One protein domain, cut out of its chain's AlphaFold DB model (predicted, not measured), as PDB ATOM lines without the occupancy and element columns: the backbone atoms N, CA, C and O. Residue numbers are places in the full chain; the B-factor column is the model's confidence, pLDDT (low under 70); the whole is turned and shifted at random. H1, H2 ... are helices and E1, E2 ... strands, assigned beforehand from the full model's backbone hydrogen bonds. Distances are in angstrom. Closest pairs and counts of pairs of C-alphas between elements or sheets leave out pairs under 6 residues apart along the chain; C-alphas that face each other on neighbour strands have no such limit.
ATOM      1  N   TYR A 217     -50.522 -26.154  30.046       88.50
ATOM      2  CA  TYR A 217     -50.490 -27.597  30.185       88.50
ATOM      3  C   TYR A 217     -49.543 -28.030  31.293       88.50
ATOM      4  O   TYR A 217     -48.421 -27.542  31.405       88.50
ATOM      5  N   THR A 218     -49.996 -29.004  32.074       88.88
ATOM      6  CA  THR A 218     -49.174 -29.718  33.043       88.88
ATOM      7  C   THR A 218     -49.249 -31.200  32.732       88.88
ATOM      8  O   THR A 218     -50.344 -31.764  32.682       88.88
ATOM      9  N   GLY A 219     -48.083 -31.794  32.503       83.56
ATOM     10  CA  GLY A 219     -47.906 -33.207  32.249       83.56
ATOM     11  C   GLY A 219     -48.110 -34.057  33.493       83.56
ATOM     12  O   GLY A 219     -48.719 -33.658  34.494       83.56
ATOM     13  N   THR A 220     -47.680 -35.299  33.379       80.44
ATOM     14  CA  THR A 220     -47.967 -36.357  34.328       80.44
ATOM     15  C   THR A 220     -46.769 -36.591  35.245       80.44
ATOM     16  O   THR A 220     -45.945 -35.720  35.496       80.44
ATOM     17  N   LYS A 221     -46.734 -37.768  35.862       80.75
ATOM     18  CA  LYS A 221     -45.604 -38.216  36.677       80.75
ATOM     19  C   LYS A 221     -44.708 -39.215  35.938       80.75
ATOM     20  O   LYS A 221     -43.759 -39.732  36.532       80.75
ATOM     21  N   ASP A 222     -45.094 -39.573  34.720       80.19
ATOM     22  CA  ASP A 222     -44.405 -40.519  33.860       80.19
ATOM     23  C   ASP A 222     -43.791 -39.730  32.681       80.19
ATOM     24  O   ASP A 222     -44.115 -38.568  32.496       80.19
ATOM     25  N   ALA A 223     -42.898 -40.336  31.892       80.19
ATOM     26  CA  ALA A 223     -42.238 -39.638  30.782       80.19
ATOM     27  C   ALA A 223     -43.232 -39.211  29.686       80.19
ATOM     28  O   ALA A 223     -43.816 -40.068  29.012       80.19
ATOM     29  N   ASP A 224     -43.363 -37.904  29.474       80.06
ATOM     30  CA  ASP A 224     -44.309 -37.308  28.538       80.06
ATOM     31  C   ASP A 224     -43.645 -36.811  27.246       80.06
ATOM     32  O   ASP A 224     -42.471 -36.452  27.181       80.06
ATOM     33  N   SER A 225     -44.424 -36.778  26.166       84.31
ATOM     34  CA  SER A 225     -44.082 -36.056  24.936       84.31
ATOM     35  C   SER A 225     -45.070 -34.915  24.776       84.31
ATOM     36  O   SER A 225     -46.257 -35.149  24.551       84.31
ATOM     37  N   ILE A 226     -44.571 -33.692  24.912       88.00
ATOM     38  CA  ILE A 226     -45.351 -32.467  25.060       88.00
ATOM     39  C   ILE A 226     -45.093 -31.582  23.853       88.00
ATOM     40  O   ILE A 226     -43.952 -31.380  23.446       88.00
ATOM     41  N   ARG A 227     -46.156 -31.044  23.269       87.44
ATOM     42  CA  ARG A 227     -46.096 -30.186  22.085       87.44
ATOM     43  C   ARG A 227     -47.141 -29.097  22.224       87.44
ATOM     44  O   ARG A 227     -48.310 -29.449  22.323       87.44
ATOM     45  N   GLY A 228     -46.700 -27.839  22.206       83.69
ATOM     46  CA  GLY A 228     -47.556 -26.655  22.328       83.69
ATOM     47  C   GLY A 228     -48.433 -26.395  21.101       83.69
ATOM     48  O   GLY A 228     -49.595 -26.039  21.234       83.69
ATOM     49  N   LEU A 229     -47.955 -26.757  19.905       83.38
ATOM     50  CA  LEU A 229     -48.537 -26.298  18.637       83.38
ATOM     51  C   LEU A 229     -48.388 -24.770  18.529       83.38
ATOM     52  O   LEU A 229     -47.340 -24.252  18.883       83.38
ATOM     53  N   GLY A 230     -49.342 -24.069  17.915       80.69
ATOM     54  CA  GLY A 230     -49.249 -22.616  17.746       80.69
ATOM     55  C   GLY A 230     -49.844 -21.882  18.942       80.69
ATOM     56  O   GLY A 230     -50.691 -22.433  19.621       80.69
ATOM     57  N   GLY A 231     -49.507 -20.605  19.114       85.94
ATOM     58  CA  GLY A 231     -49.857 -19.866  20.332       85.94
ATOM     59  C   GLY A 231     -48.651 -19.754  21.258       85.94
ATOM     60  O   GLY A 231     -47.598 -20.298  20.976       85.94
ATOM     61  N   ASN A 232     -48.755 -18.944  22.306       90.94
ATOM     62  CA  ASN A 232     -47.696 -18.821  23.306       90.94
ATOM     63  C   ASN A 232     -48.110 -19.621  24.535       90.94
ATOM     64  O   ASN A 232     -48.915 -19.129  25.337       90.94
ATOM     65  N   ASP A 233     -47.571 -20.827  24.669       94.62
ATOM     66  CA  ASP A 233     -48.033 -21.768  25.680       94.62
ATOM     67  C   ASP A 233     -47.231 -21.689  26.975       94.62
ATOM     68  O   ASP A 233     -46.104 -21.201  27.028       94.62
ATOM     69  N   THR A 234     -47.817 -22.190  28.058       96.12
ATOM     70  CA  THR A 234     -47.111 -22.483  29.311       96.12
ATOM     71  C   THR A 234     -47.135 -23.986  29.539       96.12
ATOM     72  O   THR A 234     -48.195 -24.556  29.785       96.12
ATOM     73  N   LEU A 235     -45.975 -24.629  29.443       95.31
ATOM     74  CA  LEU A 235     -45.815 -26.078  29.458       95.31
ATOM     75  C   LEU A 235     -45.031 -26.511  30.707       95.31
ATOM     76  O   LEU A 235     -43.952 -25.992  31.006       95.31
ATOM     77  N   THR A 236     -45.572 -27.477  31.438       94.94
ATOM     78  CA  THR A 236     -44.938 -28.137  32.589       94.94
ATOM     79  C   THR A 236     -44.869 -29.633  32.294       94.94
ATOM     80  O   THR A 236     -45.894 -30.209  31.932       94.94
ATOM     81  N   GLY A 237     -43.696 -30.247  32.421       89.12
ATOM     82  CA  GLY A 237     -43.461 -31.680  32.223       89.12
ATOM     83  C   GLY A 237     -44.068 -32.535  33.328       89.12
ATOM     84  O   GLY A 237     -44.816 -33.472  33.065       89.12
ATOM     85  N   GLY A 238     -43.875 -32.104  34.572       88.94
ATOM     86  CA  GLY A 238     -44.223 -32.852  35.764       88.94
ATOM     87  C   GLY A 238     -43.014 -33.624  36.285       88.94
ATOM     88  O   GLY A 238     -41.944 -33.057  36.488       88.94
ATOM     89  N   THR A 239     -43.186 -34.902  36.614       83.94
ATOM     90  CA  THR A 239     -42.037 -35.759  36.949       83.94
ATOM     91  C   THR A 239     -41.827 -36.762  35.839       83.94
ATOM     92  O   THR A 239     -42.800 -37.278  35.317       83.94
ATOM     93  N   GLY A 240     -40.589 -37.155  35.569       86.19
ATOM     94  CA  GLY A 240     -40.307 -38.053  34.456       86.19
ATOM     95  C   GLY A 240     -39.072 -37.583  33.714       86.19
ATOM     96  O   GLY A 240     -38.305 -36.785  34.242       86.19
ATOM     97  N   ILE A 241     -38.857 -38.146  32.527       87.31
ATOM     98  CA  ILE A 241     -37.947 -37.577  31.531       87.31
ATOM     99  C   ILE A 241     -38.843 -37.145  30.387       87.31
ATOM    100  O   ILE A 241     -39.290 -37.989  29.604       87.31
ATOM    101  N   ASP A 242     -39.118 -35.854  30.322       91.25
ATOM    102  CA  ASP A 242     -40.121 -35.315  29.420       91.25
ATOM    103  C   ASP A 242     -39.474 -34.794  28.141       91.25
ATOM    104  O   ASP A 242     -38.314 -34.387  28.108       91.25
ATOM    105  N   THR A 243     -40.214 -34.844  27.038       91.62
ATOM    106  CA  THR A 243     -39.763 -34.359  25.734       91.62
ATOM    107  C   THR A 243     -40.641 -33.206  25.279       91.62
ATOM    108  O   THR A 243     -41.793 -33.417  24.906       91.62
ATOM    109  N   PHE A 244     -40.080 -32.001  25.232       92.88
ATOM    110  CA  PHE A 244     -40.732 -30.813  24.686       92.88
ATOM    111  C   PHE A 244     -40.418 -30.701  23.196       92.88
ATOM    112  O   PHE A 244     -39.267 -30.519  22.792       92.88
ATOM    113  N   ILE A 245     -41.446 -30.859  22.372       91.00
ATOM    114  CA  ILE A 245     -41.345 -30.938  20.920       91.00
ATOM    115  C   ILE A 245     -41.679 -29.584  20.321       91.00
ATOM    116  O   ILE A 245     -42.812 -29.117  20.425       91.00
ATOM    117  N   PHE A 246     -40.697 -29.020  19.628       91.44
ATOM    118  CA  PHE A 246     -40.855 -27.779  18.893       91.44
ATOM    119  C   PHE A 246     -41.330 -28.036  17.463       91.44
ATOM    120  O   PHE A 246     -40.937 -29.015  16.818       91.44
ATOM    121  N   GLU A 247     -42.173 -27.142  16.956       86.56
ATOM    122  CA  GLU A 247     -42.770 -27.269  15.627       86.56
ATOM    123  C   GLU A 247     -41.811 -26.886  14.491       86.56
ATOM    124  O   GLU A 247     -40.716 -26.369  14.683       86.56
ATOM    125  N   SER A 248     -42.209 -27.168  13.248       80.69
ATOM    126  CA  SER A 248     -41.364 -26.905  12.065       80.69
ATOM    127  C   SER A 248     -41.251 -25.424  11.671       80.69
ATOM    128  O   SER A 248     -40.412 -25.061  10.839       80.69
ATOM    129  N   THR A 249     -42.097 -24.557  12.235       77.69
ATOM    130  CA  THR A 249     -42.143 -23.118  11.933       77.69
ATOM    131  C   THR A 249     -42.369 -22.309  13.202       77.69
ATOM    132  O   THR A 249     -43.024 -22.777  14.125       77.69
ATOM    133  N   THR A 250     -41.857 -21.078  13.245       82.75
ATOM    134  CA  THR A 250     -41.983 -20.205  14.424       82.75
ATOM    135  C   THR A 250     -43.431 -19.826  14.708       82.75
ATOM    136  O   THR A 250     -43.811 -19.713  15.859       82.75
ATOM    137  N   VAL A 251     -44.265 -19.682  13.673       78.50
ATOM    138  CA  VAL A 251     -45.710 -19.441  13.826       78.50
ATOM    139  C   VAL A 251     -46.427 -20.694  14.315       78.50
ATOM    140  O   VAL A 251     -47.317 -20.608  15.152       78.50
ATOM    141  N   GLY A 252     -46.037 -21.856  13.787       78.50
ATOM    142  CA  GLY A 252     -46.585 -23.138  14.202       78.50
ATOM    143  C   GLY A 252     -46.184 -23.544  15.613       78.50
ATOM    144  O   GLY A 252     -46.854 -24.418  16.125       78.50
ATOM    145  N   ASN A 253     -45.138 -22.935  16.188       86.38
ATOM    146  CA  ASN A 253     -44.688 -23.123  17.571       86.38
ATOM    147  C   ASN A 253     -45.169 -22.015  18.522       86.38
ATOM    148  O   ASN A 253     -45.331 -22.240  19.701       86.38
ATOM    149  N   GLY A 254     -45.250 -20.777  18.028       90.56
ATOM    150  CA  GLY A 254     -45.289 -19.576  18.863       90.56
ATOM    151  C   GLY A 254     -44.119 -19.461  19.851       90.56
ATOM    152  O   GLY A 254     -43.012 -19.932  19.568       90.56
ATOM    153  N   ILE A 255     -44.332 -18.723  20.947       95.38
ATOM    154  CA  ILE A 255     -43.314 -18.405  21.960       95.38
ATOM    155  C   ILE A 255     -43.689 -19.063  23.288       95.38
ATOM    156  O   ILE A 255     -44.371 -18.455  24.118       95.38
ATOM    157  N   ASP A 256     -43.195 -20.277  23.499       96.56
ATOM    158  CA  ASP A 256     -43.590 -21.106  24.638       96.56
ATOM    159  C   ASP A 256     -42.799 -20.795  25.908       96.56
ATOM    160  O   ASP A 256     -41.667 -20.313  25.882       96.56
ATOM    161  N   THR A 257     -43.384 -21.109  27.056       97.38
ATOM    162  CA  THR A 257     -42.753 -21.027  28.372       97.38
ATOM    163  C   THR A 257     -42.725 -22.417  28.987       97.38
ATOM    164  O   THR A 257     -43.762 -22.941  29.379       97.38
ATOM    165  N   ILE A 258     -41.540 -23.013  29.092       97.38
ATOM    166  CA  ILE A 258     -41.326 -24.314  29.728       97.38
ATOM    167  C   ILE A 258     -40.909 -24.081  31.177       97.38
ATOM    168  O   ILE A 258     -39.951 -23.352  31.441       97.38
ATOM    169  N   THR A 259     -41.644 -24.674  32.114       96.50
ATOM    170  CA  THR A 259     -41.631 -24.235  33.520       96.50
ATOM    171  C   THR A 259     -40.744 -25.052  34.464       96.50
ATOM    172  O   THR A 259     -40.361 -24.563  35.526       96.50
ATOM    173  N   ASP A 260     -40.395 -26.281  34.094       94.31
ATOM    174  CA  ASP A 260     -39.742 -27.256  34.979       94.31
ATOM    175  C   ASP A 260     -38.646 -28.080  34.291       94.31
ATOM    176  O   ASP A 260     -38.254 -29.124  34.804       94.31
ATOM    177  N   PHE A 261     -38.106 -27.582  33.173       94.75
ATOM    178  CA  PHE A 261     -37.104 -28.294  32.381       94.75
ATOM    179  C   PHE A 261     -35.884 -28.729  33.213       94.75
ATOM    180  O   PHE A 261     -35.080 -27.905  33.667       94.75
ATOM    181  N   ALA A 262     -35.710 -30.040  33.363       92.25
ATOM    182  CA  ALA A 262     -34.609 -30.646  34.089       92.25
ATOM    183  C   ALA A 262     -33.376 -30.820  33.188       92.25
ATOM    184  O   ALA A 262     -33.364 -31.611  32.250       92.25
ATOM    185  N   ILE A 263     -32.287 -30.116  33.498       89.62
ATOM    186  CA  ILE A 263     -31.020 -30.225  32.761       89.62
ATOM    187  C   ILE A 263     -30.180 -31.407  33.276       89.62
ATOM    188  O   ILE A 263     -30.129 -31.679  34.475       89.62
ATOM    189  N   GLY A 264     -29.428 -32.042  32.377       85.12
ATOM    190  CA  GLY A 264     -28.389 -33.024  32.678       85.12
ATOM    191  C   GLY A 264     -28.802 -34.461  32.370       85.12
ATOM    192  O   GLY A 264     -29.872 -34.735  31.823       85.12
ATOM    193  N   LYS A 265     -27.927 -35.412  32.717       81.44
ATOM    194  CA  LYS A 265     -28.157 -36.839  32.479       81.44
ATOM    195  C   LYS A 265     -29.428 -37.337  33.171       81.44
ATOM    196  O   LYS A 265     -29.483 -37.405  34.395       81.44
ATOM    197  N   GLY A 266     -30.386 -37.802  32.372       82.06
ATOM    198  CA  GLY A 266     -31.672 -38.280  32.883       82.06
ATOM    199  C   GLY A 266     -32.622 -37.154  33.294       82.06
ATOM    200  O   GLY A 266     -33.554 -37.427  34.038       82.06
ATOM    201  N   GLY A 267     -32.352 -35.924  32.851       88.69
ATOM    202  CA  GLY A 267     -33.335 -34.850  32.776       88.69
ATOM    203  C   GLY A 267     -34.037 -34.827  31.416       88.69
ATOM    204  O   GLY A 267     -33.873 -35.746  30.610       88.69
ATOM    205  N   ASP A 268     -34.779 -33.758  31.168       93.56
ATOM    206  CA  ASP A 268     -35.702 -33.590  30.049       93.56
ATOM    207  C   ASP A 268     -34.997 -33.307  28.721       93.56
ATOM    208  O   ASP A 268     -33.796 -33.018  28.650       93.56
ATOM    209  N   ILE A 269     -35.773 -33.386  27.643       91.75
ATOM    210  CA  ILE A 269     -35.319 -33.315  26.260       91.75
ATOM    211  C   ILE A 269     -36.030 -32.163  25.544       91.75
ATOM    212  O   ILE A 269     -37.256 -32.131  25.455       91.75
ATOM    213  N   LEU A 270     -35.262 -31.240  24.961       93.06
ATOM    214  CA  LEU A 270     -35.762 -30.293  23.960       93.06
ATOM    215  C   LEU A 270     -35.566 -30.908  22.576       93.06
ATOM    216  O   LEU A 270     -34.437 -31.144  22.139       93.06
ATOM    217  N   ASN A 271     -36.665 -31.174  21.879       90.69
ATOM    218  CA  ASN A 271     -36.638 -31.756  20.547       90.69
ATOM    219  C   ASN A 271     -36.824 -30.667  19.489       90.69
ATOM    220  O   ASN A 271     -37.926 -30.155  19.285       90.69
ATOM    221  N   PHE A 272     -35.732 -30.358  18.790       91.12
ATOM    222  CA  PHE A 272     -35.676 -29.361  17.722       91.12
ATOM    223  C   PHE A 272     -35.606 -29.999  16.332       91.12
ATOM    224  O   PHE A 272     -35.372 -29.299  15.343       91.12
ATOM    225  N   THR A 273     -35.817 -31.318  16.230       83.69
ATOM    226  CA  THR A 273     -35.679 -32.074  14.978       83.69
ATOM    227  C   THR A 273     -36.498 -31.450  13.842       83.69
ATOM    228  O   THR A 273     -36.007 -31.366  12.715       83.69
ATOM    229  N   ALA A 274     -37.712 -30.959  14.123       81.44
ATOM    230  CA  ALA A 274     -38.566 -30.314  13.124       81.44
ATOM    231  C   ALA A 274     -38.068 -28.915  12.712       81.44
ATOM    232  O   ALA A 274     -38.090 -28.584  11.529       81.44
ATOM    233  N   PHE A 275     -37.572 -28.101  13.650       83.88
ATOM    234  CA  PHE A 275     -36.992 -26.790  13.336       83.88
ATOM    235  C   PHE A 275     -35.701 -26.900  12.522       83.88
ATOM    236  O   PHE A 275     -35.474 -26.140  11.571       83.88
ATOM    237  N   LEU A 276     -34.834 -27.832  12.914       84.44
ATOM    238  CA  LEU A 276     -33.500 -27.995  12.341       84.44
ATOM    239  C   LEU A 276     -33.487 -28.918  11.120       84.44
ATOM    240  O   LEU A 276     -32.487 -28.944  10.403       84.44
ATOM    241  N   ASN A 277     -34.586 -29.636  10.857       76.94
ATOM    242  CA  ASN A 277     -34.673 -30.696   9.846       76.94
ATOM    243  C   ASN A 277     -33.529 -31.717   9.976       76.94
ATOM    244  O   ASN A 277     -32.957 -32.158   8.979       76.94
ATOM    245  N   LYS A 278     -33.152 -32.043  11.215       74.06
ATOM    246  CA  LYS A 278     -31.981 -32.864  11.535       74.06
ATOM    247  C   LYS A 278     -32.238 -33.619  12.828       74.06
ATOM    248  O   LYS A 278     -32.539 -33.003  13.845       74.06
ATOM    249  N   SER A 279     -32.112 -34.941  12.780       65.06
ATOM    250  CA  SER A 279     -32.200 -35.787  13.974       65.06
ATOM    251  C   SER A 279     -30.846 -35.894  14.677       65.06
ATOM    252  O   SER A 279     -29.798 -35.793  14.035       65.06
ATOM    253  N   ASN A 280     -30.866 -36.177  15.983       60.22
ATOM    254  CA  ASN A 280     -29.668 -36.388  16.804       60.22
ATOM    255  C   ASN A 280     -28.743 -35.166  16.820       60.22
ATOM    256  O   ASN A 280     -27.511 -35.301  16.783       60.22
ATOM    257  N   THR A 281     -29.324 -33.968  16.839       63.75
ATOM    258  CA  THR A 281     -28.535 -32.741  16.838       63.75
ATOM    259  C   THR A 281     -27.830 -32.593  18.183       63.75
ATOM    260  O   THR A 281     -28.457 -32.361  19.211       63.75
ATOM    261  N   LYS A 282     -26.501 -32.747  18.200       63.75
ATOM    262  CA  LYS A 282     -25.712 -32.672  19.438       63.75
ATOM    263  C   LYS A 282     -25.295 -31.236  19.750       63.75
ATOM    264  O   LYS A 282     -24.931 -30.485  18.849       63.75
ATOM    265  N   ASN A 283     -25.289 -30.912  21.045       62.75
ATOM    266  CA  ASN A 283     -24.742 -29.677  21.606       62.75
ATOM    267  C   ASN A 283     -23.291 -29.455  21.150       62.75
ATOM    268  O   ASN A 283     -22.434 -30.327  21.338       62.75
ATOM    269  N   ASN A 284     -23.003 -28.266  20.630       58.22
ATOM    270  CA  ASN A 284     -21.641 -27.787  20.480       58.22
ATOM    271  C   ASN A 284     -21.269 -27.004  21.749       58.22
ATOM    272  O   ASN A 284     -21.518 -25.809  21.810       58.22
ATOM    273  N   THR A 285     -20.745 -27.710  22.764       70.75
ATOM    274  CA  THR A 285     -20.109 -27.208  24.009       70.75
ATOM    275  C   THR A 285     -20.371 -25.736  24.362       70.75
ATOM    276  O   THR A 285     -19.832 -24.857  23.684       70.75
ATOM    277  N   THR A 286     -21.037 -25.474  25.496       80.62
ATOM    278  CA  THR A 286     -21.352 -24.121  25.997       80.62
ATOM    279  C   THR A 286     -20.210 -23.115  25.790       80.62
ATOM    280  O   THR A 286     -19.043 -23.378  26.104       80.62
ATOM    281  N   VAL A 287     -20.548 -21.970  25.199       87.94
ATOM    282  CA  VAL A 287     -19.628 -20.901  24.785       87.94
ATOM    283  C   VAL A 287     -19.854 -19.663  25.644       87.94
ATOM    284  O   VAL A 287     -20.990 -19.363  26.015       87.94
ATOM    285  N   LEU A 288     -18.793 -18.917  25.952       89.44
ATOM    286  CA  LEU A 288     -18.945 -17.612  26.589       89.44
ATOM    287  C   LEU A 288     -19.244 -16.559  25.521       89.44
ATOM    288  O   LEU A 288     -18.581 -16.501  24.489       89.44
ATOM    289  N   SER A 289     -20.195 -15.663  25.779       90.81
ATOM    290  CA  SER A 289     -20.536 -14.579  24.846       90.81
ATOM    291  C   SER A 289     -19.371 -13.618  24.576       90.81
ATOM    292  O   SER A 289     -19.383 -12.884  23.591       90.81
ATOM    293  N   THR A 290     -18.376 -13.601  25.466       91.00
ATOM    294  CA  THR A 290     -17.154 -12.794  25.372       91.00
ATOM    295  C   THR A 290     -16.012 -13.498  24.641       91.00
ATOM    296  O   THR A 290     -14.938 -12.911  24.514       91.00
ATOM    297  N   ASP A 291     -16.199 -14.743  24.194       91.31
ATOM    298  CA  ASP A 291     -15.181 -15.443  23.417       91.31
ATOM    299  C   ASP A 291     -14.910 -14.679  22.115       91.31
ATOM    300  O   ASP A 291     -15.816 -14.328  21.365       91.31
ATOM    301  N   ILE A 292     -13.631 -14.405  21.850       88.81
ATOM    302  CA  ILE A 292     -13.178 -13.682  20.647       88.81
ATOM    303  C   ILE A 292     -12.616 -14.619  19.573       88.81
ATOM    304  O   ILE A 292     -12.331 -14.194  18.453       88.81
ATOM    305  N   THR A 293     -12.429 -15.895  19.919       90.12
ATOM    306  CA  THR A 293     -12.051 -16.944  18.970       90.12
ATOM    307  C   THR A 293     -13.322 -17.621  18.496       90.12
ATOM    308  O   THR A 293     -13.849 -18.500  19.171       90.12
ATOM    309  N   ALA A 294     -13.802 -17.186  17.335       89.56
ATOM    310  CA  ALA A 294     -15.025 -17.675  16.722       89.56
ATOM    311  C   ALA A 294     -15.059 -19.211  16.639       89.56
ATOM    312  O   ALA A 294     -14.307 -19.821  15.872       89.56
ATOM    313  N   LYS A 295     -15.954 -19.839  17.411       91.44
ATOM    314  CA  LYS A 295     -16.227 -21.275  17.313       91.44
ATOM    315  C   LYS A 295     -16.938 -21.571  15.997       91.44
ATOM    316  O   LYS A 295     -17.915 -20.913  15.627       91.44
ATOM    317  N   ALA A 296     -16.433 -22.580  15.295       88.81
ATOM    318  CA  ALA A 296     -17.097 -23.123  14.123       88.81
ATOM    319  C   ALA A 296     -18.371 -23.870  14.541       88.81
ATOM    320  O   ALA A 296     -18.411 -24.527  15.583       88.81
ATOM    321  N   TRP A 297     -19.387 -23.778  13.695       89.44
ATOM    322  CA  TRP A 297     -20.664 -24.460  13.835       89.44
ATOM    323  C   TRP A 297     -21.176 -24.838  12.447       89.44
ATOM    324  O   TRP A 297     -20.741 -24.280  11.433       89.44
ATOM    325  N   LEU A 298     -22.054 -25.829  12.399       86.25
ATOM    326  CA  LEU A 298     -22.622 -26.374  11.178       86.25
ATOM    327  C   LEU A 298     -24.111 -26.059  11.085       86.25
ATOM    328  O   LEU A 298     -24.783 -25.752  12.068       86.25
ATOM    329  N   ASN A 299     -24.641 -26.183   9.869       85.81
ATOM    330  CA  ASN A 299     -26.076 -26.121   9.662       85.81
ATOM    331  C   ASN A 299     -26.801 -27.162  10.536       85.81
ATOM    332  O   ASN A 299     -26.451 -28.351  10.552       85.81
ATOM    333  N   GLY A 300     -27.837 -26.699  11.226       84.81
ATOM    334  CA  GLY A 300     -28.623 -27.498  12.146       84.81
ATOM    335  C   GLY A 300     -27.890 -27.804  13.444       84.81
ATOM    336  O   GLY A 300     -28.072 -28.896  13.953       84.81
ATOM    337  N   ASP A 301     -27.001 -26.944  13.937       87.81
ATOM    338  CA  ASP A 301     -26.406 -27.110  15.268       87.81
ATOM    339  C   ASP A 301     -27.230 -26.391  16.344       87.81
ATOM    340  O   ASP A 301     -27.954 -25.428  16.070       87.81
ATOM    341  N   ILE A 302     -27.095 -26.869  17.583       90.38
ATOM    342  CA  ILE A 302     -27.618 -26.201  18.775       90.38
ATOM    343  C   ILE A 302     -26.435 -25.558  19.498       90.38
ATOM    344  O   ILE A 302     -25.476 -26.240  19.874       90.38
ATOM    345  N   LEU A 303     -26.500 -24.240  19.654       91.06
ATOM    346  CA  LEU A 303     -25.453 -23.398  20.218       91.06
ATOM    347  C   LEU A 303     -25.887 -22.926  21.602       91.06
ATOM    348  O   LEU A 303     -26.898 -22.242  21.738       91.06
ATOM    349  N   ILE A 304     -25.118 -23.262  22.632       89.75
ATOM    350  CA  ILE A 304     -25.421 -22.843  24.003       89.75
ATOM    351  C   ILE A 304     -24.453 -21.741  24.408       89.75
ATOM    352  O   ILE A 304     -23.239 -21.889  24.258       89.75
ATOM    353  N   VAL A 305     -24.991 -20.628  24.904       90.88
ATOM    354  CA  VAL A 305     -24.226 -19.406  25.160       90.88
ATOM    355  C   VAL A 305     -24.545 -18.862  26.539       90.88
ATOM    356  O   VAL A 305     -25.678 -18.488  26.828       90.88
ATOM    357  N   SER A 306     -23.518 -18.754  27.372       89.69
ATOM    358  CA  SER A 306     -23.596 -18.030  28.641       89.69
ATOM    359  C   SER A 306     -23.045 -16.617  28.470       89.69
ATOM    360  O   SER A 306     -21.967 -16.439  27.896       89.69
ATOM    361  N   GLY A 307     -23.763 -15.612  28.967       88.81
ATOM    362  CA  GLY A 307     -23.399 -14.208  28.777       88.81
ATOM    363  C   GLY A 307     -24.211 -13.246  29.638       88.81
ATOM    364  O   GLY A 307     -24.859 -13.653  30.593       88.81
ATOM    365  N   ASN A 308     -24.161 -11.959  29.310       86.31
ATOM    366  CA  ASN A 308     -24.963 -10.920  29.959       86.31
ATOM    367  C   ASN A 308     -25.804 -10.207  28.896       86.31
ATOM    368  O   ASN A 308     -25.302  -9.968  27.794       86.31
ATOM    369  N   ALA A 309     -27.050  -9.862  29.227       86.31
ATOM    370  CA  ALA A 309     -27.956  -9.092  28.375       86.31
ATOM    371  C   ALA A 309     -28.220  -9.708  26.980       86.31
ATOM    372  O   ALA A 309     -28.459  -8.986  26.015       86.31
ATOM    373  N   LEU A 310     -28.207 -11.041  26.860       90.31
ATOM    374  CA  LEU A 310     -28.541 -11.773  25.625       90.31
ATOM    375  C   LEU A 310     -30.059 -11.971  25.471       90.31
ATOM    376  O   LEU A 310     -30.542 -13.097  25.317       90.31
ATOM    377  N   THR A 311     -30.813 -10.876  25.583       88.00
ATOM    378  CA  THR A 311     -32.281 -10.880  25.713       88.00
ATOM    379  C   THR A 311     -33.012 -10.390  24.465       88.00
ATOM    380  O   THR A 311     -34.242 -10.384  24.444       88.00
ATOM    381  N   THR A 312     -32.290  -9.948  23.431       93.44
ATOM    382  CA  THR A 312     -32.878  -9.447  22.177       93.44
ATOM    383  C   THR A 312     -32.238 -10.097  20.955       93.44
ATOM    384  O   THR A 312     -31.072 -10.496  20.989       93.44
ATOM    385  N   ALA A 313     -32.976 -10.134  19.845       95.62
ATOM    386  CA  ALA A 313     -32.475 -10.636  18.568       95.62
ATOM    387  C   ALA A 313     -31.181  -9.926  18.119       95.62
ATOM    388  O   ALA A 313     -30.256 -10.591  17.662       95.62
ATOM    389  N   ASP A 314     -31.058  -8.611  18.347       96.00
ATOM    390  CA  ASP A 314     -29.831  -7.847  18.065       96.00
ATOM    391  C   ASP A 314     -28.623  -8.377  18.844       96.00
ATOM    392  O   ASP A 314     -27.543  -8.585  18.286       96.00
ATOM    393  N   THR A 315     -28.799  -8.612  20.146       94.75
ATOM    394  CA  THR A 315     -27.714  -9.092  21.015       94.75
ATOM    395  C   THR A 315     -27.281 -10.511  20.659       94.75
ATOM    396  O   THR A 315     -26.093 -10.820  20.728       94.75
ATOM    397  N   VAL A 316     -28.219 -11.352  20.211       96.00
ATOM    398  CA  VAL A 316     -27.939 -12.718  19.755       96.00
ATOM    399  C   VAL A 316     -27.280 -12.714  18.374       96.00
ATOM    400  O   VAL A 316     -26.281 -13.402  18.178       96.00
ATOM    401  N   ALA A 317     -27.761 -11.899  17.433       95.38
ATOM    402  CA  ALA A 317     -27.138 -11.737  16.118       95.38
ATOM    403  C   ALA A 317     -25.686 -11.233  16.235       95.38
ATOM    404  O   ALA A 317     -24.800 -11.693  15.512       95.38
ATOM    405  N   ALA A 318     -25.405 -10.365  17.213       95.12
ATOM    406  CA  ALA A 318     -24.067  -9.841  17.487       95.12
ATOM    407  C   ALA A 318     -23.047 -10.885  17.996       95.12
ATOM    408  O   ALA A 318     -21.858 -10.557  18.109       95.12
ATOM    409  N   LEU A 319     -23.474 -12.123  18.284       95.25
ATOM    410  CA  LEU A 319     -22.596 -13.241  18.659       95.25
ATOM    411  C   LEU A 319     -21.845 -13.855  17.468       95.25
ATOM    412  O   LEU A 319     -20.923 -14.644  17.683       95.25
ATOM    413  N   PHE A 320     -22.214 -13.502  16.235       94.50
ATOM    414  CA  PHE A 320     -21.666 -14.095  15.018       94.50
ATOM    415  C   PHE A 320     -20.761 -13.114  14.268       94.50
ATOM    416  O   PHE A 320     -21.107 -11.951  14.062       94.50
ATOM    417  N   GLY A 321     -19.598 -13.591  13.823       91.75
ATOM    418  CA  GLY A 321     -18.675 -12.834  12.977       91.75
ATOM    419  C   GLY A 321     -17.228 -12.833  13.461       91.75
ATOM    420  O   GLY A 321     -16.840 -13.536  14.392       91.75
ATOM    421  N   THR A 322     -16.395 -12.036  12.795       89.00
ATOM    422  CA  THR A 322     -14.972 -11.911  13.135       89.00
ATOM    423  C   THR A 322     -14.802 -11.292  14.524       89.00
ATOM    424  O   THR A 322     -15.331 -10.216  14.796       89.00
ATOM    425  N   GLY A 323     -14.035 -11.957  15.393       90.62
ATOM    426  CA  GLY A 323     -13.801 -11.504  16.769       90.62
ATOM    427  C   GLY A 323     -15.001 -11.693  17.705       90.62
ATOM    428  O   GLY A 323     -15.087 -10.998  18.716       90.62
ATOM    429  N   LYS A 324     -15.939 -12.579  17.348       94.19
ATOM    430  CA  LYS A 324     -17.134 -12.925  18.130       94.19
ATOM    431  C   LYS A 324     -17.095 -14.385  18.590       94.19
ATOM    432  O   LYS A 324     -16.203 -15.132  18.187       94.19
ATOM    433  N   ALA A 325     -18.082 -14.782  19.394       93.31
ATOM    434  CA  ALA A 325     -18.175 -16.121  19.973       93.31
ATOM    435  C   ALA A 325     -18.335 -17.216  18.905       93.31
ATOM    436  O   ALA A 325     -17.737 -18.286  19.024       93.31
ATOM    437  N   PHE A 326     -19.077 -16.936  17.828       94.06
ATOM    438  CA  PHE A 326     -19.304 -17.866  16.722       94.06
ATOM    439  C   PHE A 326     -18.838 -17.303  15.385       94.06
ATOM    440  O   PHE A 326     -18.902 -16.102  15.122       94.06
ATOM    441  N   ALA A 327     -18.393 -18.199  14.507       92.81
ATOM    442  CA  ALA A 327     -18.036 -17.836  13.141       92.81
ATOM    443  C   ALA A 327     -19.262 -17.318  12.378       92.81
ATOM    444  O   ALA A 327     -20.380 -17.782  12.599       92.81
ATOM    445  N   ALA A 328     -19.056 -16.375  11.457       91.25
ATOM    446  CA  ALA A 328     -20.099 -16.041  10.492       91.25
ATOM    447  C   ALA A 328     -20.422 -17.275   9.630       91.25
ATOM    448  O   ALA A 328     -19.506 -18.036   9.295       91.25
ATOM    449  N   PRO A 329     -21.692 -17.480   9.245       88.44
ATOM    450  CA  PRO A 329     -22.024 -18.517   8.283       88.44
ATOM    451  C   PRO A 329     -21.422 -18.188   6.915       88.44
ATOM    452  O   PRO A 329     -21.097 -17.044   6.601       88.44
ATOM    453  N   THR A 330     -21.258 -19.223   6.098       83.38
ATOM    454  CA  THR A 330     -20.752 -19.105   4.722       83.38
ATOM    455  C   THR A 330     -21.803 -19.473   3.676       83.38
ATOM    456  O   THR A 330     -21.593 -19.263   2.483       83.38
ATOM    457  N   THR A 331     -22.923 -20.048   4.116       83.12
ATOM    458  CA  THR A 331     -24.047 -20.518   3.301       83.12
ATOM    459  C   THR A 331     -25.350 -20.361   4.091       83.12
ATOM    460  O   THR A 331     -25.319 -20.064   5.288       83.12
ATOM    461  N   GLY A 332     -26.499 -20.543   3.431       82.75
ATOM    462  CA  GLY A 332     -27.795 -20.527   4.110       82.75
ATOM    463  C   GLY A 332     -27.839 -21.586   5.210       82.75
ATOM    464  O   GLY A 332     -27.523 -22.752   4.968       82.75
ATOM    465  N   THR A 333     -28.182 -21.168   6.423       86.38
ATOM    466  CA  THR A 333     -28.028 -21.981   7.634       86.38
ATOM    467  C   THR A 333     -29.202 -21.799   8.579       86.38
ATOM    468  O   THR A 333     -29.872 -20.767   8.602       86.38
ATOM    469  N   LYS A 334     -29.443 -22.831   9.379       90.12
ATOM    470  CA  LYS A 334     -30.363 -22.829  10.507       90.12
ATOM    471  C   LYS A 334     -29.617 -23.253  11.760       90.12
ATOM    472  O   LYS A 334     -28.737 -24.111  11.682       90.12
ATOM    473  N   ALA A 335     -29.985 -22.693  12.899       92.12
ATOM    474  CA  ALA A 335     -29.486 -23.123  14.197       92.12
ATOM    475  C   ALA A 335     -30.519 -22.827  15.280       92.12
ATOM    476  O   ALA A 335     -31.410 -21.996  15.097       92.12
ATOM    477  N   VAL A 336     -30.368 -23.489  16.421       94.38
ATOM    478  CA  VAL A 336     -31.016 -23.071  17.664       94.38
ATOM    479  C   VAL A 336     -29.945 -22.500  18.575       94.38
ATOM    480  O   VAL A 336     -28.868 -23.077  18.704       94.38
ATOM    481  N   ILE A 337     -30.232 -21.362  19.198       94.12
ATOM    482  CA  ILE A 337     -29.356 -20.733  20.179       94.12
ATOM    483  C   ILE A 337     -30.079 -20.731  21.519       94.12
ATOM    484  O   ILE A 337     -31.199 -20.240  21.614       94.12
ATOM    485  N   ILE A 338     -29.441 -21.263  22.557       93.38
ATOM    486  CA  ILE A 338     -29.940 -21.200  23.931       93.38
ATOM    487  C   ILE A 338     -29.056 -20.218  24.688       93.38
ATOM    488  O   ILE A 338     -27.858 -20.457  24.861       93.38
ATOM    489  N   THR A 339     -29.642 -19.102  25.112       93.00
ATOM    490  CA  THR A 339     -28.966 -18.078  25.915       93.00
ATOM    491  C   THR A 339     -29.531 -18.057  27.323       93.00
ATOM    492  O   THR A 339     -30.695 -18.380  27.532       93.00
ATOM    493  N   ALA A 340     -28.730 -17.655  28.300       86.06
ATOM    494  CA  ALA A 340     -29.228 -17.285  29.618       86.06
ATOM    495  C   ALA A 340     -28.495 -16.037  30.102       86.06
ATOM    496  O   ALA A 340     -27.449 -15.659  29.566       86.06
ATOM    497  N   ASP A 341     -29.078 -15.397  31.110       75.50
ATOM    498  CA  ASP A 341     -28.450 -14.306  31.843       75.50
ATOM    499  C   ASP A 341     -27.975 -14.796  33.226       75.50
ATOM    500  O   ASP A 341     -28.215 -15.933  33.649       75.50
ATOM    501  N   ILE A 342     -27.260 -13.934  33.946       71.62
ATOM    502  CA  ILE A 342     -26.736 -14.175  35.292       71.62
ATOM    503  C   ILE A 342     -27.884 -14.458  36.274       71.62
ATOM    504  O   ILE A 342     -27.723 -15.248  37.205       71.62
ATOM    505  N   ILE A 343     -29.047 -13.837  36.055       72.62
ATOM    506  CA  ILE A 343     -30.259 -13.998  36.858       72.62
ATOM    507  C   ILE A 343     -31.441 -14.199  35.906       72.62
ATOM    508  O   ILE A 343     -31.569 -13.466  34.931       72.62
ATOM    509  N   GLY A 344     -32.326 -15.141  36.229       81.19
ATOM    510  CA  GLY A 344     -33.575 -15.354  35.501       81.19
ATOM    511  C   GLY A 344     -33.554 -16.595  34.617       81.19
ATOM    512  O   GLY A 344     -32.942 -17.603  34.973       81.19
ATOM    513  N   ASP A 345     -34.269 -16.494  33.503       90.81
ATOM    514  CA  ASP A 345     -34.654 -17.611  32.646       90.81
ATOM    515  C   ASP A 345     -33.751 -17.733  31.414       90.81
ATOM    516  O   ASP A 345     -33.203 -16.741  30.915       90.81
ATOM    517  N   ALA A 346     -33.656 -18.944  30.869       92.88
ATOM    518  CA  ALA A 346     -32.994 -19.163  29.596       92.88
ATOM    519  C   ALA A 346     -33.969 -18.853  28.459       92.88
ATOM    520  O   ALA A 346     -35.179 -19.051  28.564       92.88
ATOM    521  N   THR A 347     -33.444 -18.367  27.343       95.38
ATOM    522  CA  THR A 347     -34.208 -18.089  26.133       95.38
ATOM    523  C   THR A 347     -33.719 -18.974  24.999       95.38
ATOM    524  O   THR A 347     -32.518 -19.092  24.758       95.38
ATOM    525  N   VAL A 348     -34.667 -19.581  24.293       95.88
ATOM    526  CA  VAL A 348     -34.426 -20.377  23.094       95.88
ATOM    527  C   VAL A 348     -34.756 -19.525  21.875       95.88
ATOM    528  O   VAL A 348     -35.864 -18.997  21.736       95.88
ATOM    529  N   TRP A 349     -33.784 -19.411  20.982       97.12
ATOM    530  CA  TRP A 349     -33.856 -18.647  19.748       97.12
ATOM    531  C   TRP A 349     -33.716 -19.583  18.558       97.12
ATOM    532  O   TRP A 349     -32.850 -20.457  18.541       97.12
ATOM    533  N   TYR A 350     -34.529 -19.361  17.536       96.12
ATOM    534  CA  TYR A 350     -34.404 -20.009  16.245       96.12
ATOM    535  C   TYR A 350     -33.779 -19.036  15.250       96.12
ATOM    536  O   TYR A 350     -34.292 -17.938  15.028       96.12
ATOM    537  N   LEU A 351     -32.658 -19.450  14.668       94.12
ATOM    538  CA  LEU A 351     -31.942 -18.712  13.640       94.12
ATOM    539  C   LEU A 351     -32.222 -19.335  12.279       94.12
ATOM    540  O   LEU A 351     -32.007 -20.533  12.080       94.12
ATOM    541  N   VAL A 352     -32.616 -18.496  11.324       91.00
ATOM    542  CA  VAL A 352     -32.771 -18.872   9.920       91.00
ATOM    543  C   VAL A 352     -32.078 -17.838   9.044       91.00
ATOM    544  O   VAL A 352     -32.680 -16.844   8.654       91.00
ATOM    545  N   ASN A 353     -30.819 -18.099   8.696       89.12
ATOM    546  CA  ASN A 353     -30.093 -17.271   7.745       89.12
ATOM    547  C   ASN A 353     -30.370 -17.733   6.316       89.12
ATOM    548  O   ASN A 353     -29.957 -18.823   5.901       89.12
ATOM    549  N   GLN A 354     -31.058 -16.883   5.563       78.75
ATOM    550  CA  GLN A 354     -31.360 -17.116   4.149       78.75
ATOM    551  C   GLN A 354     -30.996 -15.926   3.259       78.75
ATOM    552  O   GLN A 354     -30.774 -16.124   2.062       78.75
ATOM    553  N   THR A 355     -30.913 -14.710   3.808       69.50
ATOM    554  CA  THR A 355     -30.713 -13.485   3.027       69.50
ATOM    555  C   THR A 355     -29.423 -12.817   3.474       69.50
ATOM    556  O   THR A 355     -29.330 -12.318   4.581       69.50
ATOM    557  N   GLY A 356     -28.410 -12.774   2.604       69.75
ATOM    558  CA  GLY A 356     -27.094 -12.273   3.019       69.75
ATOM    559  C   GLY A 356     -26.345 -13.279   3.899       69.75
ATOM    560  O   GLY A 356     -25.876 -12.945   4.981       69.75
ATOM    561  N   VAL A 357     -26.170 -14.495   3.365       82.12
ATOM    562  CA  VAL A 357     -25.608 -15.720   3.983       82.12
ATOM    563  C   VAL A 357     -24.192 -15.633   4.579       82.12
ATOM    564  O   VAL A 357     -23.609 -16.653   4.942       82.12
ATOM    565  N   THR A 358     -23.617 -14.435   4.644       85.94
ATOM    566  CA  THR A 358     -22.292 -14.138   5.202       85.94
ATOM    567  C   THR A 358     -22.354 -13.391   6.536       85.94
ATOM    568  O   THR A 358     -21.311 -13.107   7.121       85.94
ATOM    569  N   ALA A 359     -23.545 -13.021   7.009       89.88
ATOM    570  CA  ALA A 359     -23.765 -12.364   8.295       89.88
ATOM    571  C   ALA A 359     -25.106 -12.806   8.892       89.88
ATOM    572  O   ALA A 359     -25.957 -13.303   8.165       89.88
ATOM    573  N   ILE A 360     -25.269 -12.641  10.207       93.94
ATOM    574  CA  ILE A 360     -26.554 -12.820  10.893       93.94
ATOM    575  C   ILE A 360     -27.112 -11.441  11.217       93.94
ATOM    576  O   ILE A 360     -26.401 -10.604  11.778       93.94
ATOM    577  N   THR A 361     -28.377 -11.217  10.887       93.56
ATOM    578  CA  THR A 361     -29.117 -10.007  11.263       93.56
ATOM    579  C   THR A 361     -30.206 -10.326  12.282       93.56
ATOM    580  O   THR A 361     -30.609 -11.476  12.440       93.56
ATOM    581  N   ALA A 362     -30.681  -9.314  13.006       93.75
ATOM    582  CA  ALA A 362     -31.694  -9.507  14.042       93.75
ATOM    583  C   ALA A 362     -33.019 -10.060  13.487       93.75
ATOM    584  O   ALA A 362     -33.642 -10.891  14.136       93.75
ATOM    585  N   ASP A 363     -33.407  -9.682  12.265       91.94
ATOM    586  CA  ASP A 363     -34.634 -10.172  11.618       91.94
ATOM    587  C   ASP A 363     -34.603 -11.685  11.323       91.94
ATOM    588  O   ASP A 363     -35.643 -12.305  11.098       91.94
ATOM    589  N   GLU A 364     -33.419 -12.299  11.340       93.12
ATOM    590  CA  GLU A 364     -33.222 -13.738  11.127       93.12
ATOM    591  C   GLU A 364     -33.262 -14.543  12.432       93.12
ATOM    592  O   GLU A 364     -33.234 -15.776  12.395       93.12
ATOM    593  N   VAL A 365     -33.322 -13.863  13.581       95.62
ATOM    594  CA  VAL A 365     -33.302 -14.461  14.917       95.62
ATOM    595  C   VAL A 365     -34.653 -14.254  15.590       95.62
ATOM    596  O   VAL A 365     -35.035 -13.143  15.953       95.62
ATOM    597  N   VAL A 366     -35.369 -15.350  15.818       96.00
ATOM    598  CA  VAL A 366     -36.712 -15.324  16.403       96.00
ATOM    599  C   VAL A 366     -36.704 -16.060  17.734       96.00
ATOM    600  O   VAL A 366     -36.232 -17.190  17.825       96.00
ATOM    601  N   LYS A 367     -37.238 -15.435  18.785       96.69
ATOM    602  CA  LYS A 367     -37.475 -16.120  20.060       96.69
ATOM    603  C   LYS A 367     -38.575 -17.166  19.873       96.69
ATOM    604  O   LYS A 367     -39.623 -16.832  19.330       96.69
ATOM    605  N   VAL A 368     -38.349 -18.390  20.347       96.88
ATOM    606  CA  VAL A 368     -39.314 -19.502  20.238       96.88
ATOM    607  C   VAL A 368     -39.682 -20.123  21.580       96.88
ATOM    608  O   VAL A 368     -40.758 -20.687  21.696       96.88
ATOM    609  N   ALA A 369     -38.844 -19.984  22.612       97.38
ATOM    610  CA  ALA A 369     -39.246 -20.357  23.965       97.38
ATOM    611  C   ALA A 369     -38.464 -19.640  25.070       97.38
ATOM    612  O   ALA A 369     -37.412 -19.033  24.845       97.38
ATOM    613  N   THR A 370     -38.985 -19.754  26.285       96.44
ATOM    614  CA  THR A 370     -38.326 -19.442  27.551       96.44
ATOM    615  C   THR A 370     -38.315 -20.688  28.429       96.44
ATOM    616  O   THR A 370     -39.336 -21.353  28.560       96.44
ATOM    617  N   LEU A 371     -37.168 -21.000  29.034       95.62
ATOM    618  CA  LEU A 371     -37.035 -22.057  30.035       95.62
ATOM    619  C   LEU A 371     -36.878 -21.403  31.408       95.62
ATOM    620  O   LEU A 371     -35.857 -20.759  31.681       95.62
ATOM    621  N   THR A 372     -37.889 -21.530  32.260       94.75
ATOM    622  CA  THR A 372     -37.907 -20.786  33.519       94.75
ATOM    623  C   THR A 372     -36.950 -21.371  34.546       94.75
ATOM    624  O   THR A 372     -36.820 -22.586  34.665       94.75
ATOM    625  N   GLY A 373     -36.288 -20.507  35.315       89.50
ATOM    626  CA  GLY A 373     -35.385 -20.921  36.393       89.50
ATOM    627  C   GLY A 373     -34.010 -21.422  35.932       89.50
ATOM    628  O   GLY A 373     -33.206 -21.834  36.771       89.50
ATOM    629  N   ILE A 374     -33.707 -21.357  34.631       90.00
ATOM    630  CA  ILE A 374     -32.401 -21.728  34.074       90.00
ATOM    631  C   ILE A 374     -31.569 -20.472  33.815       90.00
ATOM    632  O   ILE A 374     -31.747 -19.782  32.818       90.00
ATOM    633  N   ASN A 375     -30.602 -20.204  34.687       88.25
ATOM    634  CA  ASN A 375     -29.638 -19.116  34.514       88.25
ATOM    635  C   ASN A 375     -28.314 -19.615  33.894       88.25
ATOM    636  O   ASN A 375     -28.147 -20.799  33.589       88.25
ATOM    637  N   ASN A 376     -27.326 -18.725  33.771       84.81
ATOM    638  CA  ASN A 376     -25.984 -19.059  33.280       84.81
ATOM    639  C   ASN A 376     -25.308 -20.243  33.993       84.81
ATOM    640  O   ASN A 376     -24.574 -20.985  33.347       84.81
ATOM    641  N   LEU A 377     -25.527 -20.429  35.302       82.12
ATOM    642  CA  LEU A 377     -24.974 -21.574  36.037       82.12
ATOM    643  C   LEU A 377     -25.682 -22.873  35.638       82.12
ATOM    644  O   LEU A 377     -25.020 -23.895  35.462       82.12
ATOM    645  N   GLY A 378     -27.004 -22.819  35.447       79.31
ATOM    646  CA  GLY A 378     -27.799 -23.940  34.949       79.31
ATOM    647  C   GLY A 378     -27.383 -24.382  33.543       79.31
ATOM    648  O   GLY A 378     -27.270 -25.580  33.287       79.31
ATOM    649  N   LEU A 379     -27.050 -23.438  32.652       79.38
ATOM    650  CA  LEU A 379     -26.645 -23.749  31.273       79.38
ATOM    651  C   LEU A 379     -25.391 -24.625  31.154       79.38
ATOM    652  O   LEU A 379     -25.221 -25.323  30.154       79.38
ATOM    653  N   VAL A 380     -24.504 -24.604  32.152       70.69
ATOM    654  CA  VAL A 380     -23.273 -25.414  32.146       70.69
ATOM    655  C   VAL A 380     -23.585 -26.914  32.240       70.69
ATOM    656  O   VAL A 380     -22.770 -27.734  31.826       70.69
ATOM    657  N   GLY A 381     -24.770 -27.281  32.738       72.94
ATOM    658  CA  GLY A 381     -25.208 -28.670  32.863       72.94
ATOM    659  C   GLY A 381     -25.772 -29.296  31.585       72.94
ATOM    660  O   GLY A 381     -26.066 -30.488  31.613       72.94
TER     661      GLY A 381
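AT A GLANCE: This is residues 217 to 381 of the 388 residues of an uncharacterized protein of Campylobacterales bacterium 16-40-21 (UniProt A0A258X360). There is little regular structure: at one end residues 217 to 271, with E1 to E4, wind in stacked turns, joined through E3 and E9 to a strongly twisted sheet with H3 and H4 on opposite faces. The 165 printed residues, 64 in named elements, run E1 E2 H1 E3 E4 H2 E5 E6 H3 E7 E8 E9 H4, class mixed. The mixed sheet runs E1 E3 E9 E8 E7 E6 E5; E2 and E4 pair parallel. It is compact, radius of gyration of the C-alphas 15.1 A, spanning 47 by 30 by 26 A.

IN THESE COORDINATES: E1 is residues 234 to 236, C-alpha 234 at (-47.111, -22.483, 29.311); E2 243 to 245, H1 250 to 253, E3 256 to 258, E4 269 to 271, H2 273 to 276, E5 283 to 288, E6 301 to 306, H3 313 to 317, E7 333 to 340, 22.5 A long, E8 346 to 353, 22.1 A, E9 365 to 371, and H4 376 to 379, C-alpha 379 at (-26.645, -23.749, 31.273).

HOW THE PARTS SIT: E7, E8 and E9 form a meander of antiparallel hairpins; N 337 and O 349 are 2.8 A apart, within hydrogen-bond range. E6, H3 and E7 are a strand-helix-strand unit, its crossover right-handed. H3 is over E8, height over the sheet 8.4 A; H1 and H2 only graze it. H3's O i to N i+4 pair is within range; H1, H2 and H4 are too short for one.

THE WHOLE: The printed part has no cut. Links E5 to E6, H3 to E7 and E8 to E9 are long. Residues 279 to 284 and 355 to 356 have pLDDT under 70.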